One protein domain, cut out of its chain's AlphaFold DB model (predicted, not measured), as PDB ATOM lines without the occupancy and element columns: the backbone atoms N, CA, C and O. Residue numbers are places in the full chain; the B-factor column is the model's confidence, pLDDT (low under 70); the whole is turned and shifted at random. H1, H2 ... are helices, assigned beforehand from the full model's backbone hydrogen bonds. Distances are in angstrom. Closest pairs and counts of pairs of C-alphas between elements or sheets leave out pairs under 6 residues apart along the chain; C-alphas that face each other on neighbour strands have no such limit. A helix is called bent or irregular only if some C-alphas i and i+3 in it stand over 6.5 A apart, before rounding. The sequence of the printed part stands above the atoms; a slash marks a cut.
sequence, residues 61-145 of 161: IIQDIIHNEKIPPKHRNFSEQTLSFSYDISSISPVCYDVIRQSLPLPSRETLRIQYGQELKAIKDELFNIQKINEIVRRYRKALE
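Overview. This is residues 61 to 145 of the 161 residues of an uncharacterized protein of Tritrichomonas foetus (UniProt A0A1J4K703). A loose head of three helices, H1, H2 and H3, stands at one end, and H4 leads away from it as a long arm; at the arm's far end H5 folds back, making a V with H4. H2 is the middle of the head, and residues 117 to 122 of H4 and 140 to 145 at the end of the printed part stick out. The printed part has 85 residues with five named helices, H1 to H5 in order, and no named strand: all helix. The whole is loose, with a radius of gyration of the C-alphas of 15.7 A, and spans 49 by 25 by 21 A.

Arrangement. H1, residues 61 to 69, only just touches H2, residues 80 to 92, with 3 pairs of C-alphas within 8 A; the closest C-alphas are those of Ile 61 and Thr 82, 4.9 A apart, and the lines are about perpendicular at 84 degrees. H2 is the hub, touching three helices. With residues 86 to 90 alone it touches H3, residues 94 to 103, closest at the C-alphas of Ser 90 and Tyr 97, 5.2 A, at a steep tilt of 51 degrees, opposite ways. H4, residues 109 to 128, touches H2 with residues 109 to 112 alone, closest at the C-alphas of Tyr 87 and Leu 112, 6.2 A, at a steep tilt of 66 degrees, the same way. H4 has a kink of 59 degrees near residue 116. With residues 123 to 127 alone it touches residues 132 to 136 of H5, residues 130 to 143, closest at the C-alphas of Glu 126 and Lys 132, 5.2 A, at a steep tilt of 56 degrees, opposite ways. H1 and H3 are apart, and so are H3 and H4. Each O i to N i+4 pair is within hydrogen-bond range in H1 and H2, against 5 of 6 in H3, 14 of 16 in H4 and 8 of 10 in H5.

Along the chain. H1 begins at C-alpha 61 (19.943, -8.351, -9.693) and is 12.2 A long from first to last C-alpha; H2 is 18.3 A, H3 15.2 A, H4 24.6 A and H5 20.3 A. H4 and H5 are irregular: C-alphas 115 and 118 are 7.5 A apart, and C-alphas 131 and 134 7.6 A. H5 ends at C-alpha 143 (2.588, -5.401, -23.422).

Size, cuts and confidence. The two C-alphas farthest apart, of Lys 70 and Gln 131, are 49.3 A apart. The printed part has no cut; the link H1 to H2 is short and the other three are tight. The mean pLDDT of the printed part is 90.8, and no printed residue is under 70.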
ATOM      1  N   ILE A  61      19.906  -9.555 -10.524       89.56
ATOM      2  CA  ILE A  61      19.943  -8.351  -9.693       89.56
ATOM      3  C   ILE A  61      20.831  -8.526  -8.456       89.56
ATOM      4  O   ILE A  61      21.707  -7.700  -8.198       89.56
ATOM      5  N   ILE A  62      20.631  -9.593  -7.676       89.75
ATOM      6  CA  ILE A  62      21.444  -9.858  -6.477       89.75
ATOM      7  C   ILE A  62      22.901 -10.118  -6.876       89.75
ATOM      8  O   ILE A  62      23.816  -9.622  -6.219       89.75
ATOM      9  N   GLN A  63      23.129 -10.854  -7.967       90.38
ATOM     10  CA  GLN A  63      24.482 -11.127  -8.456       90.38
ATOM     11  C   GLN A  63      25.199  -9.851  -8.900       90.38
ATOM     12  O   GLN A  63      26.346  -9.633  -8.506       90.38
ATOM     13  N   ASP A  64      24.516  -8.986  -9.645       91.56
ATOM     14  CA  ASP A  64      25.036  -7.685 -10.054       91.56
ATOM     15  C   ASP A  64      25.366  -6.811  -8.851       91.56
ATOM     16  O   ASP A  64      26.403  -6.146  -8.845       91.56
ATOM     17  N   ILE A  65      24.515  -6.811  -7.824       92.50
ATOM     18  CA  ILE A  65      24.750  -6.052  -6.595       92.50
ATOM     19  C   ILE A  65      26.034  -6.537  -5.910       92.50
ATOM     20  O   ILE A  65      26.929  -5.730  -5.656       92.50
ATOM     21  N   ILE A  66      26.164  -7.846  -5.677       92.06
ATOM     22  CA  ILE A  66      27.336  -8.440  -5.010       92.06
ATOM     23  C   ILE A  66      28.611  -8.214  -5.834       92.06
ATOM     24  O   ILE A  66      29.678  -7.918  -5.290       92.06
ATOM     25  N   HIS A  67      28.523  -8.342  -7.159       92.12
ATOM     26  CA  HIS A  67      29.652  -8.117  -8.055       92.12
ATOM     27  C   HIS A  67      30.115  -6.653  -8.022       92.12
ATOM     28  O   HIS A  67      31.301  -6.372  -7.827       92.12
ATOM     29  N   ASN A  68      29.176  -5.712  -8.155       93.44
ATOM     30  CA  ASN A  68      29.467  -4.283  -8.230       93.44
ATOM     31  C   ASN A  68      29.837  -3.648  -6.886       93.44
ATOM     32  O   ASN A  68      30.391  -2.544  -6.869       93.44
ATOM     33  N   GLU A  69      29.578  -4.319  -5.764       92.06
ATOM     34  CA  GLU A  69      30.017  -3.872  -4.441       92.06
ATOM     35  C   GLU A  69      31.545  -3.721  -4.380       92.06
ATOM     36  O   GLU A  69      32.062  -2.736  -3.852       92.06
ATOM     37  N   LYS A  70      32.269  -4.643  -5.023       91.50
ATOM     38  CA  LYS A  70      33.741  -4.660  -5.079       91.50
ATOM     39  C   LYS A  70      34.320  -3.686  -6.112       91.50
ATOM     40  O   LYS A  70      35.535  -3.507  -6.171       91.50
ATOM     41  N   ILE A  71      33.473  -3.067  -6.937       92.19
ATOM     42  CA  ILE A  71      33.875  -2.246  -8.083       92.19
ATOM     43  C   ILE A  71      33.664  -0.756  -7.766       92.19
ATOM     44  O   ILE A  71      32.612  -0.374  -7.232       92.19
ATOM     45  N   PRO A  72      34.617   0.130  -8.117       90.50
ATOM     46  CA  PRO A  72      34.439   1.568  -7.951       90.50
ATOM     47  C   PRO A  72      33.228   2.098  -8.740       90.50
ATOM     48  O   PRO A  72      33.025   1.683  -9.881       90.50
ATOM     49  N   PRO A  73      32.471   3.088  -8.222       87.38
ATOM     50  CA  PRO A  73      31.206   3.537  -8.818       87.38
ATOM     51  C   PRO A  73      31.237   3.898 -10.310       87.38
ATOM     52  O   PRO A  73      30.230   3.733 -10.987       87.38
ATOM     53  N   LYS A  74      32.370   4.392 -10.825       87.62
ATOM     54  CA  LYS A  74      32.528   4.804 -12.232       87.62
ATOM     55  C   LYS A  74      32.716   3.643 -13.215       87.62
ATOM     56  O   LYS A  74      32.611   3.867 -14.413       87.62
ATOM     57  N   HIS A  75      33.021   2.445 -12.723       89.19
ATOM     58  CA  HIS A  75      33.346   1.270 -13.542       89.19
ATOM     59  C   HIS A  75      32.326   0.139 -13.388       89.19
ATOM     60  O   HIS A  75      32.556  -0.967 -13.865       89.19
ATOM     61  N   ARG A  76      31.222   0.404 -12.687       92.62
ATOM     62  CA  ARG A  76      30.150  -0.565 -12.481       92.62
ATOM     63  C   ARG A  76      29.361  -0.749 -13.766       92.62
ATOM     64  O   ARG A  76      28.989   0.238 -14.400       92.62
ATOM     65  N   ASN A  77      29.070  -2.002 -14.084       91.81
ATOM     66  CA  ASN A  77      28.202  -2.389 -15.185       91.81
ATOM     67  C   ASN A  77      27.023  -3.173 -14.620       91.81
ATOM     68  O   ASN A  77      27.172  -3.908 -13.647       91.81
ATOM     69  N   PHE A  78      25.859  -2.998 -15.228       93.88
ATOM     70  CA  PHE A  78      24.611  -3.578 -14.752       93.88
ATOM     71  C   PHE A  78      23.949  -4.343 -15.888       93.88
ATOM     72  O   PHE A  78      23.951  -3.867 -17.025       93.88
ATOM     73  N   SER A  79      23.384  -5.504 -15.573       93.81
ATOM     74  CA  SER A  79      22.511  -6.233 -16.487       93.81
ATOM     75  C   SER A  79      21.255  -5.422 -16.810       93.81
ATOM     76  O   SER A  79      20.862  -4.498 -16.086       93.81
ATOM     77  N   GLU A  80      20.593  -5.801 -17.900       92.62
ATOM     78  CA  GLU A  80      19.313  -5.221 -18.296       92.62
ATOM     79  C   GLU A  80      18.247  -5.403 -17.207       92.62
ATOM     80  O   GLU A  80      17.529  -4.454 -16.896       92.62
ATOM     81  N   GLN A  81      18.209  -6.563 -16.538       91.88
ATOM     82  CA  GLN A  81      17.280  -6.818 -15.431       91.88
ATOM     83  C   GLN A  81      17.500  -5.843 -14.269       91.88
ATOM     84  O   GLN A  81      16.545  -5.244 -13.771       91.88
ATOM     85  N   THR A  82      18.755  -5.612 -13.872       94.50
ATOM     86  CA  THR A  82      19.088  -4.647 -12.813       94.50
ATOM     87  C   THR A  82      18.751  -3.216 -13.215       94.50
ATOM     88  O   THR A  82      18.270  -2.439 -12.383       94.50
ATOM     89  N   LEU A  83      18.985  -2.850 -14.479       95.44
ATOM     90  CA  LEU A  83      18.620  -1.538 -15.010       95.44
ATOM     91  C   LEU A  83      17.103  -1.346 -15.015       95.44
ATOM     92  O   LEU A  83      16.647  -0.285 -14.599       95.44
ATOM     93  N   SER A  84      16.337  -2.345 -15.458       93.44
ATOM     94  CA  SER A  84      14.868  -2.309 -15.489       93.44
ATOM     95  C   SER A  84      14.300  -2.183 -14.081       93.44
ATOM     96  O   SER A  84      13.587  -1.230 -13.787       93.44
ATOM     97  N   PHE A  85      14.715  -3.061 -13.168       93.69
ATOM     98  CA  PHE A  85      14.303  -3.017 -11.766       93.69
ATOM     99  C   PHE A  85      14.622  -1.668 -11.105       93.69
ATOM    100  O   PHE A  85      13.808  -1.076 -10.395       93.69
ATOM    101  N   SER A  86      15.822  -1.150 -11.365       95.50
ATOM    102  CA  SER A  86      16.241   0.156 -10.860       95.50
ATOM    103  C   SER A  86      15.392   1.290 -11.423       95.50
ATOM    104  O   SER A  86      15.055   2.227 -10.696       95.50
ATOM    105  N   TYR A  87      15.048   1.208 -12.708       95.44
ATOM    106  CA  TYR A  87      14.192   2.178 -13.366       95.44
ATOM    107  C   TYR A  87      12.787   2.185 -12.765       95.44
ATOM    108  O   TYR A  87      12.296   3.268 -12.437       95.44
ATOM    109  N   ASP A  88      12.195   1.017 -12.518       93.31
ATOM    110  CA  ASP A  88      10.864   0.880 -11.920       93.31
ATOM    111  C   ASP A  88      10.795   1.548 -10.547       93.31
ATOM    112  O   ASP A  88       9.956   2.420 -10.307       93.31
ATOM    113  N   ILE A  89      11.741   1.226  -9.657       94.31
ATOM    114  CA  ILE A  89      11.798   1.839  -8.322       94.31
ATOM    115  C   ILE A  89      11.996   3.351  -8.434       94.31
ATOM    116  O   ILE A  89      11.313   4.116  -7.747       94.31
ATOM    117  N   SER A  90      12.909   3.794  -9.307       95.56
ATOM    118  CA  SER A  90      13.171   5.222  -9.504       95.56
ATOM    119  C   SER A  90      11.952   5.977 -10.038       95.56
ATOM    120  O   SER A  90      11.765   7.140  -9.689       95.56
ATOM    121  N   SER A  91      11.114   5.309 -10.833       91.75
ATOM    122  CA  SER A  91       9.903   5.871 -11.428       91.75
ATOM    123  C   SER A  91       8.757   5.948 -10.421       91.75
ATOM    124  O   SER A  91       8.015   6.928 -10.417       91.75
ATOM    125  N   ILE A  92       8.640   4.961  -9.526       93.19
ATOM    126  CA  ILE A  92       7.636   4.950  -8.452       93.19
ATOM    127  C   ILE A  92       7.976   5.991  -7.381       93.19
ATOM    128  O   ILE A  92       7.118   6.760  -6.950       93.19
ATOM    129  N   SER A  93       9.227   6.010  -6.916       94.81
ATOM    130  CA  SER A  93       9.677   6.945  -5.888       94.81
ATOM    131  C   SER A  93      11.157   7.289  -6.066       94.81
ATOM    132  O   SER A  93      12.035   6.594  -5.539       94.81
ATOM    133  N   PRO A  94      11.458   8.415  -6.740       93.88
ATOM    134  CA  PRO A  94      12.834   8.851  -6.953       93.88
ATOM    135  C   PRO A  94      13.596   9.056  -5.636       93.88
ATOM    136  O   PRO A  94      14.788   8.763  -5.554       93.88
ATOM    137  N   VAL A  95      12.912   9.556  -4.601       95.00
ATOM    138  CA  VAL A  95      13.506   9.817  -3.281       95.00
ATOM    139  C   VAL A  95      13.882   8.510  -2.589       95.00
ATOM    140  O   VAL A  95      14.988   8.394  -2.066       95.00
ATOM    141  N   CYS A  96      12.993   7.512  -2.617       94.44
ATOM    142  CA  CYS A  96      13.282   6.195  -2.053       94.44
ATOM    143  C   CYS A  96      14.470   5.543  -2.771       94.44
ATOM    144  O   CYS A  96      15.387   5.038  -2.124       94.44
ATOM    145  N   TYR A  97      14.500   5.639  -4.102       96.44
ATOM    146  CA  TYR A  97      15.602   5.121  -4.904       96.44
ATOM    147  C   TYR A  97      16.958   5.723  -4.509       96.44
ATOM    148  O   TYR A  97      17.933   4.991  -4.330       96.44
ATOM    149  N   ASP A  98      17.020   7.042  -4.301       94.75
ATOM    150  CA  ASP A  98      18.255   7.711  -3.879       94.75
ATOM    151  C   ASP A  98      18.728   7.236  -2.501       94.75
ATOM    152  O   ASP A  98      19.932   7.088  -2.296       94.75
ATOM    153  N   VAL A  99      17.804   6.980  -1.568       95.75
ATOM    154  CA  VAL A  99      18.128   6.448  -0.235       95.75
ATOM    155  C   VAL A  99      18.684   5.029  -0.343       95.75
ATOM    156  O   VAL A  99      19.731   4.743   0.231       95.75
ATOM    157  N   ILE A 100      18.044   4.150  -1.117       93.62
ATOM    158  CA  ILE A 100      18.504   2.764  -1.297       93.62
ATOM    159  C   ILE A 100      19.910   2.737  -1.915       93.62
ATOM    160  O   ILE A 100      20.780   1.983  -1.474       93.62
ATOM    161  N   ARG A 101      20.168   3.609  -2.895       94.25
ATOM    162  CA  ARG A 101      21.458   3.709  -3.591       94.25
ATOM    163  C   ARG A 101      22.617   4.178  -2.698       94.25
ATOM    164  O   ARG A 101      23.776   4.016  -3.073       94.25
ATOM    165  N   GLN A 102      22.340   4.751  -1.526       92.06
ATOM    166  CA  GLN A 102      23.392   5.063  -0.548       92.06
ATOM    167  C   GLN A 102      23.996   3.798   0.066       92.06
ATOM    168  O   GLN A 102      25.167   3.808   0.439       92.06
ATOM    169  N   SER A 103      23.213   2.722   0.137       90.69
ATOM    170  CA  SER A 103      23.612   1.455   0.754       90.69
ATOM    171  C   SER A 103      23.925   0.371  -0.273       90.69
ATOM    172  O   SER A 103      24.760  -0.487  -0.008       90.69
ATOM    173  N   LEU A 104      23.277   0.399  -1.444       93.06
ATOM    174  CA  LEU A 104      23.440  -0.620  -2.480       93.06
ATOM    175  C   LEU A 104      24.099  -0.054  -3.748       93.06
ATOM    176  O   LEU A 104      23.777   1.064  -4.167       93.06
ATOM    177  N   PRO A 105      24.987  -0.819  -4.411       94.06
ATOM    178  CA  PRO A 105      25.618  -0.435  -5.666       94.06
ATOM    179  C   PRO A 105      24.623  -0.508  -6.832       94.06
ATOM    180  O   PRO A 105      24.729  -1.374  -7.684       94.06
ATOM    181  N   LEU A 106      23.668   0.420  -6.883       95.12
ATOM    182  CA  LEU A 106      22.673   0.524  -7.951       95.12
ATOM    183  C   LEU A 106      23.085   1.537  -9.043       95.12
ATOM    184  O   LEU A 106      23.877   2.462  -8.776       95.12
ATOM    185  N   PRO A 107      22.534   1.407 -10.269       95.38
ATOM    186  CA  PRO A 107      22.673   2.378 -11.352       95.38
ATOM    187  C   PRO A 107      22.451   3.825 -10.902       95.38
ATOM    188  O   PRO A 107      21.725   4.111  -9.958       95.38
ATOM    189  N   SER A 108      23.113   4.784 -11.548       93.81
ATOM    190  CA  SER A 108      22.822   6.199 -11.282       93.81
ATOM    191  C   SER A 108      21.571   6.646 -12.035       93.81
ATOM    192  O   SER A 108      21.251   6.085 -13.081       93.81
ATOM    193  N   ARG A 109      20.905   7.712 -11.572       92.31
ATOM    194  CA  ARG A 109      19.805   8.326 -12.338       92.31
ATOM    195  C   ARG A 109      20.232   8.738 -13.743       92.31
ATOM    196  O   ARG A 109      19.437   8.633 -14.665       92.31
ATOM    197  N   GLU A 110      21.478   9.173 -13.905       93.12
ATOM    198  CA  GLU A 110      22.019   9.513 -15.220       93.12
ATOM    199  C   GLU A 110      22.137   8.270 -16.106       93.12
ATOM    200  O   GLU A 110      21.701   8.289 -17.249       93.12
ATOM    201  N   THR A 111      22.628   7.159 -15.553       93.81
ATOM    202  CA  THR A 111      22.672   5.861 -16.244       93.81
ATOM    203  C   THR A 111      21.275   5.441 -16.706       93.81
ATOM    204  O   THR A 111      21.092   5.100 -17.869       93.81
ATOM    205  N   LEU A 112      20.278   5.532 -15.822       95.12
ATOM    206  CA  LEU A 112      18.888   5.207 -16.148       95.12
ATOM    207  C   LEU A 112      18.307   6.155 -17.204       95.12
ATOM    208  O   LEU A 112      17.623   5.718 -18.124       95.12
ATOM    209  N   ARG A 113      18.606   7.454 -17.115       93.88
ATOM    210  CA  ARG A 113      18.169   8.458 -18.090       93.88
ATOM    211  C   ARG A 113      18.788   8.224 -19.466       93.88
ATOM    212  O   ARG A 113      18.101   8.420 -20.461       93.88
ATOM    213  N   ILE A 114      20.058   7.838 -19.541       94.19
ATOM    214  CA  ILE A 114      20.711   7.508 -20.813       94.19
ATOM    215  C   ILE A 114      20.062   6.259 -21.419       94.19
ATOM    216  O   ILE A 114      19.734   6.274 -22.602       94.19
ATOM    217  N   GLN A 115      19.821   5.230 -20.602       95.00
ATOM    218  CA  GLN A 115      19.247   3.961 -21.050       95.00
ATOM    219  C   GLN A 115      17.798   4.106 -21.543       95.00
ATOM    220  O   GLN A 115      17.472   3.660 -22.637       95.00
ATOM    221  N   TYR A 116      16.935   4.759 -20.759       94.56
ATOM    222  CA  TYR A 116      15.484   4.791 -21.000       94.56
ATOM    223  C   TYR A 116      14.964   6.140 -21.512       94.56
ATOM    224  O   TYR A 116      13.803   6.268 -21.895       94.56
ATOM    225  N   GLY A 117      15.794   7.185 -21.537       92.19
ATOM    226  CA  GLY A 117      15.342   8.547 -21.833       92.19
ATOM    227  C   GLY A 117      14.841   8.742 -23.262       92.19
ATOM    228  O   GLY A 117      13.927   9.537 -23.479       92.19
ATOM    229  N   GLN A 118      15.407   8.022 -24.235       92.56
ATOM    230  CA  GLN A 118      14.925   8.078 -25.618       92.56
ATOM    231  C   GLN A 118      13.545   7.434 -25.758       92.56
ATOM    232  O   GLN A 118      12.658   8.026 -26.372       92.56
ATOM    233  N   GLU A 119      13.347   6.266 -25.148       90.31
ATOM    234  CA  GLU A 119      12.055   5.586 -25.147       90.31
ATOM    235  C   GLU A 119      10.994   6.416 -24.418       90.31
ATOM    236  O   GLU A 119       9.914   6.640 -24.962       90.31
ATOM    237  N   LEU A 120      11.326   6.963 -23.246       90.38
ATOM    238  CA  LEU A 120      10.421   7.830 -22.495       90.38
ATOM    239  C   LEU A 120      10.003   9.055 -23.315       90.38
ATOM    240  O   LEU A 120       8.839   9.453 -23.297       90.38
ATOM    241  N   LYS A 121      10.943   9.651 -24.058       90.88
ATOM    242  CA  LYS A 121      10.650  10.772 -24.955       90.88
ATOM    243  C   LYS A 121       9.710  10.351 -26.085       90.88
ATOM    244  O   LYS A 121       8.758  11.072 -26.359       90.88
ATOM    245  N   ALA A 122       9.941   9.192 -26.699       89.38
ATOM    246  CA  ALA A 122       9.068   8.671 -27.747       89.38
ATOM    247  C   ALA A 122       7.643   8.418 -27.230       89.38
ATOM    248  O   ALA A 122       6.686   8.896 -27.835       89.38
ATOM    249  N   ILE A 123       7.505   7.760 -26.074       87.56
ATOM    250  CA  ILE A 123       6.209   7.508 -25.426       87.56
ATOM    251  C   ILE A 123       5.512   8.827 -25.090       87.56
ATOM    252  O   ILE A 123       4.321   8.987 -25.343       87.56
ATOM    253  N   LYS A 124       6.254   9.807 -24.563       89.06
ATOM    254  CA  LYS A 124       5.718  11.143 -24.300       89.06
ATOM    255  C   LYS A 124       5.164  11.771 -25.583       89.06
ATOM    256  O   LYS A 124       4.019  12.207 -25.599       89.06
ATOM    257  N   ASP A 125       5.940  11.784 -26.660       89.69
ATOM    258  CA  ASP A 125       5.516  12.361 -27.938       89.69
ATOM    259  C   ASP A 125       4.304  11.627 -28.544       89.69
ATOM    260  O   ASP A 125       3.499  12.242 -29.242       89.69
ATOM    261  N   GLU A 126       4.170  10.321 -28.303       88.31
ATOM    262  CA  GLU A 126       2.995   9.525 -28.677       88.31
ATOM    263  C   GLU A 126       1.754   9.929 -27.866       88.31
ATOM    264  O   GLU A 126       0.703  10.159 -28.456       88.31
ATOM    265  N   LEU A 127       1.882  10.101 -26.545       84.69
ATOM    266  CA  LEU A 127       0.781  10.489 -25.651       84.69
ATOM    267  C   LEU A 127       0.235  11.897 -25.927       84.69
ATOM    268  O   LEU A 127      -0.963  12.126 -25.782       84.69
ATOM    269  N   PHE A 128       1.092  12.840 -26.327       84.75
ATOM    270  CA  PHE A 128       0.682  14.224 -26.604       84.75
ATOM    271  C   PHE A 128       0.217  14.464 -28.045       84.75
ATOM    272  O   PHE A 128      -0.318  15.533 -28.341       84.75
ATOM    273  N   ASN A 129       0.409  13.507 -28.955       85.06
ATOM    274  CA  ASN A 129      -0.010  13.641 -30.344       85.06
ATOM    275  C   ASN A 129      -1.153  12.672 -30.655       85.06
ATOM    276  O   ASN A 129      -0.932  11.482 -30.862       85.06
ATOM    277  N   ILE A 130      -2.368  13.206 -30.799       81.75
ATOM    278  CA  ILE A 130      -3.564  12.405 -31.101       81.75
ATOM    279  C   ILE A 130      -3.438  11.579 -32.392       81.75
ATOM    280  O   ILE A 130      -4.010  10.497 -32.493       81.75
ATOM    281  N   GLN A 131      -2.630  12.025 -33.361       86.06
ATOM    282  CA  GLN A 131      -2.377  11.280 -34.600       86.06
ATOM    283  C   GLN A 131      -1.581   9.988 -34.358       86.06
ATOM    284  O   GLN A 131      -1.582   9.096 -35.203       86.06
ATOM    285  N   LYS A 132      -0.917   9.863 -33.203       84.94
ATOM    286  CA  LYS A 132      -0.133   8.690 -32.798       84.94
ATOM    287  C   LYS A 132      -0.901   7.732 -31.886       84.94
ATOM    288  O   LYS A 132      -0.309   6.788 -31.366       84.94
ATOM    289  N   ILE A 133      -2.215   7.899 -31.728       82.75
ATOM    290  CA  ILE A 133      -3.029   7.035 -30.860       82.75
ATOM    291  C   ILE A 133      -2.913   5.542 -31.209       82.75
ATOM    292  O   ILE A 133      -2.874   4.694 -30.319       82.75
ATOM    293  N   ASN A 134      -2.761   5.217 -32.496       83.44
ATOM    294  CA  ASN A 134      -2.566   3.843 -32.958       83.44
ATOM    295  C   ASN A 134      -1.279   3.213 -32.400       83.44
ATOM    296  O   ASN A 134      -1.267   2.018 -32.113       83.44
ATOM    297  N   GLU A 135      -0.218   3.999 -32.194       87.19
ATOM    298  CA  GLU A 135       1.034   3.506 -31.605       87.19
ATOM    299  C   GLU A 135       0.868   3.175 -30.122       87.19
ATOM    300  O   GLU A 135       1.334   2.126 -29.677       87.19
ATOM    301  N   ILE A 136       0.119   3.995 -29.379       84.12
ATOM    302  CA  ILE A 136      -0.219   3.725 -27.974       84.12
ATOM    303  C   ILE A 136      -0.995   2.408 -27.869       84.12
ATOM    304  O   ILE A 136      -0.642   1.533 -27.077       84.12
ATOM    305  N   VAL A 137      -2.020   2.232 -28.710       83.25
ATOM    306  CA  VAL A 137      -2.821   0.997 -28.752       83.25
ATOM    307  C   VAL A 137      -1.947  -0.204 -29.119       83.25
ATOM    308  O   VAL A 137      -2.065  -1.264 -28.505       83.25
ATOM    309  N   ARG A 138      -1.030  -0.051 -30.080       84.56
ATOM    310  CA  ARG A 138      -0.095  -1.110 -30.482       84.56
ATOM    311  C   ARG A 138       0.839  -1.512 -29.340       84.56
ATOM    312  O   ARG A 138       1.017  -2.708 -29.108       84.56
ATOM    313  N   ARG A 139       1.404  -0.545 -28.607       84.31
ATOM    314  CA  ARG A 139       2.238  -0.806 -27.422       84.31
ATOM    315  C   ARG A 139       1.455  -1.528 -26.332       84.31
ATOM    316  O   ARG A 139       1.945  -2.521 -25.808       84.31
ATOM    317  N   TYR A 140       0.235  -1.077 -26.045       83.62
ATOM    318  CA  TYR A 140      -0.645  -1.716 -25.067       83.62
ATOM    319  C   TYR A 140      -0.946  -3.178 -25.428       83.62
ATOM    320  O   TYR A 140      -0.798  -4.062 -24.586       83.62
ATOM    321  N   ARG A 141      -1.276  -3.460 -26.699       82.75
ATOM    322  CA  ARG A 141      -1.480  -4.837 -27.185       82.75
ATOM    323  C   ARG A 141      -0.240  -5.701 -26.998       82.75
ATOM    324  O   ARG A 141      -0.352  -6.820 -26.513       82.75
ATOM    325  N   LYS A 142       0.934  -5.172 -27.357       85.38
ATOM    326  CA  LYS A 142       2.207  -5.884 -27.217       85.38
ATOM    327  C   LYS A 142       2.522  -6.196 -25.751       85.38
ATOM    328  O   LYS A 142       2.948  -7.304 -25.461       85.38
ATOM    329  N   ALA A 143       2.298  -5.242 -24.848       84.19
ATOM    330  CA  ALA A 143       2.588  -5.401 -23.422       84.19
ATOM    331  C   ALA A 143       1.719  -6.471 -22.739       84.19
ATOM    332  O   ALA A 143       2.151  -7.067 -21.761       84.19
ATOM    333  N   LEU A 144       0.510  -6.709 -23.251       83.31
ATOM    334  CA  LEU A 144      -0.427  -7.705 -22.725       83.31
ATOM    335  C   LEU A 144      -0.480  -8.993 -23.557       83.31
ATOM    336  O   LEU A 144      -1.371  -9.809 -23.337       83.31
ATOM    337  N   GLU A 145       0.426  -9.152 -24.528       83.75
ATOM    338  CA  GLU A 145       0.473 -10.307 -25.440       83.75
ATOM    339  C   GLU A 145      -0.881 -10.601 -26.114       83.75
ATOM    340  O   GLU A 145      -1.255 -11.742 -26.381       83.75
TER     341      GLU A 145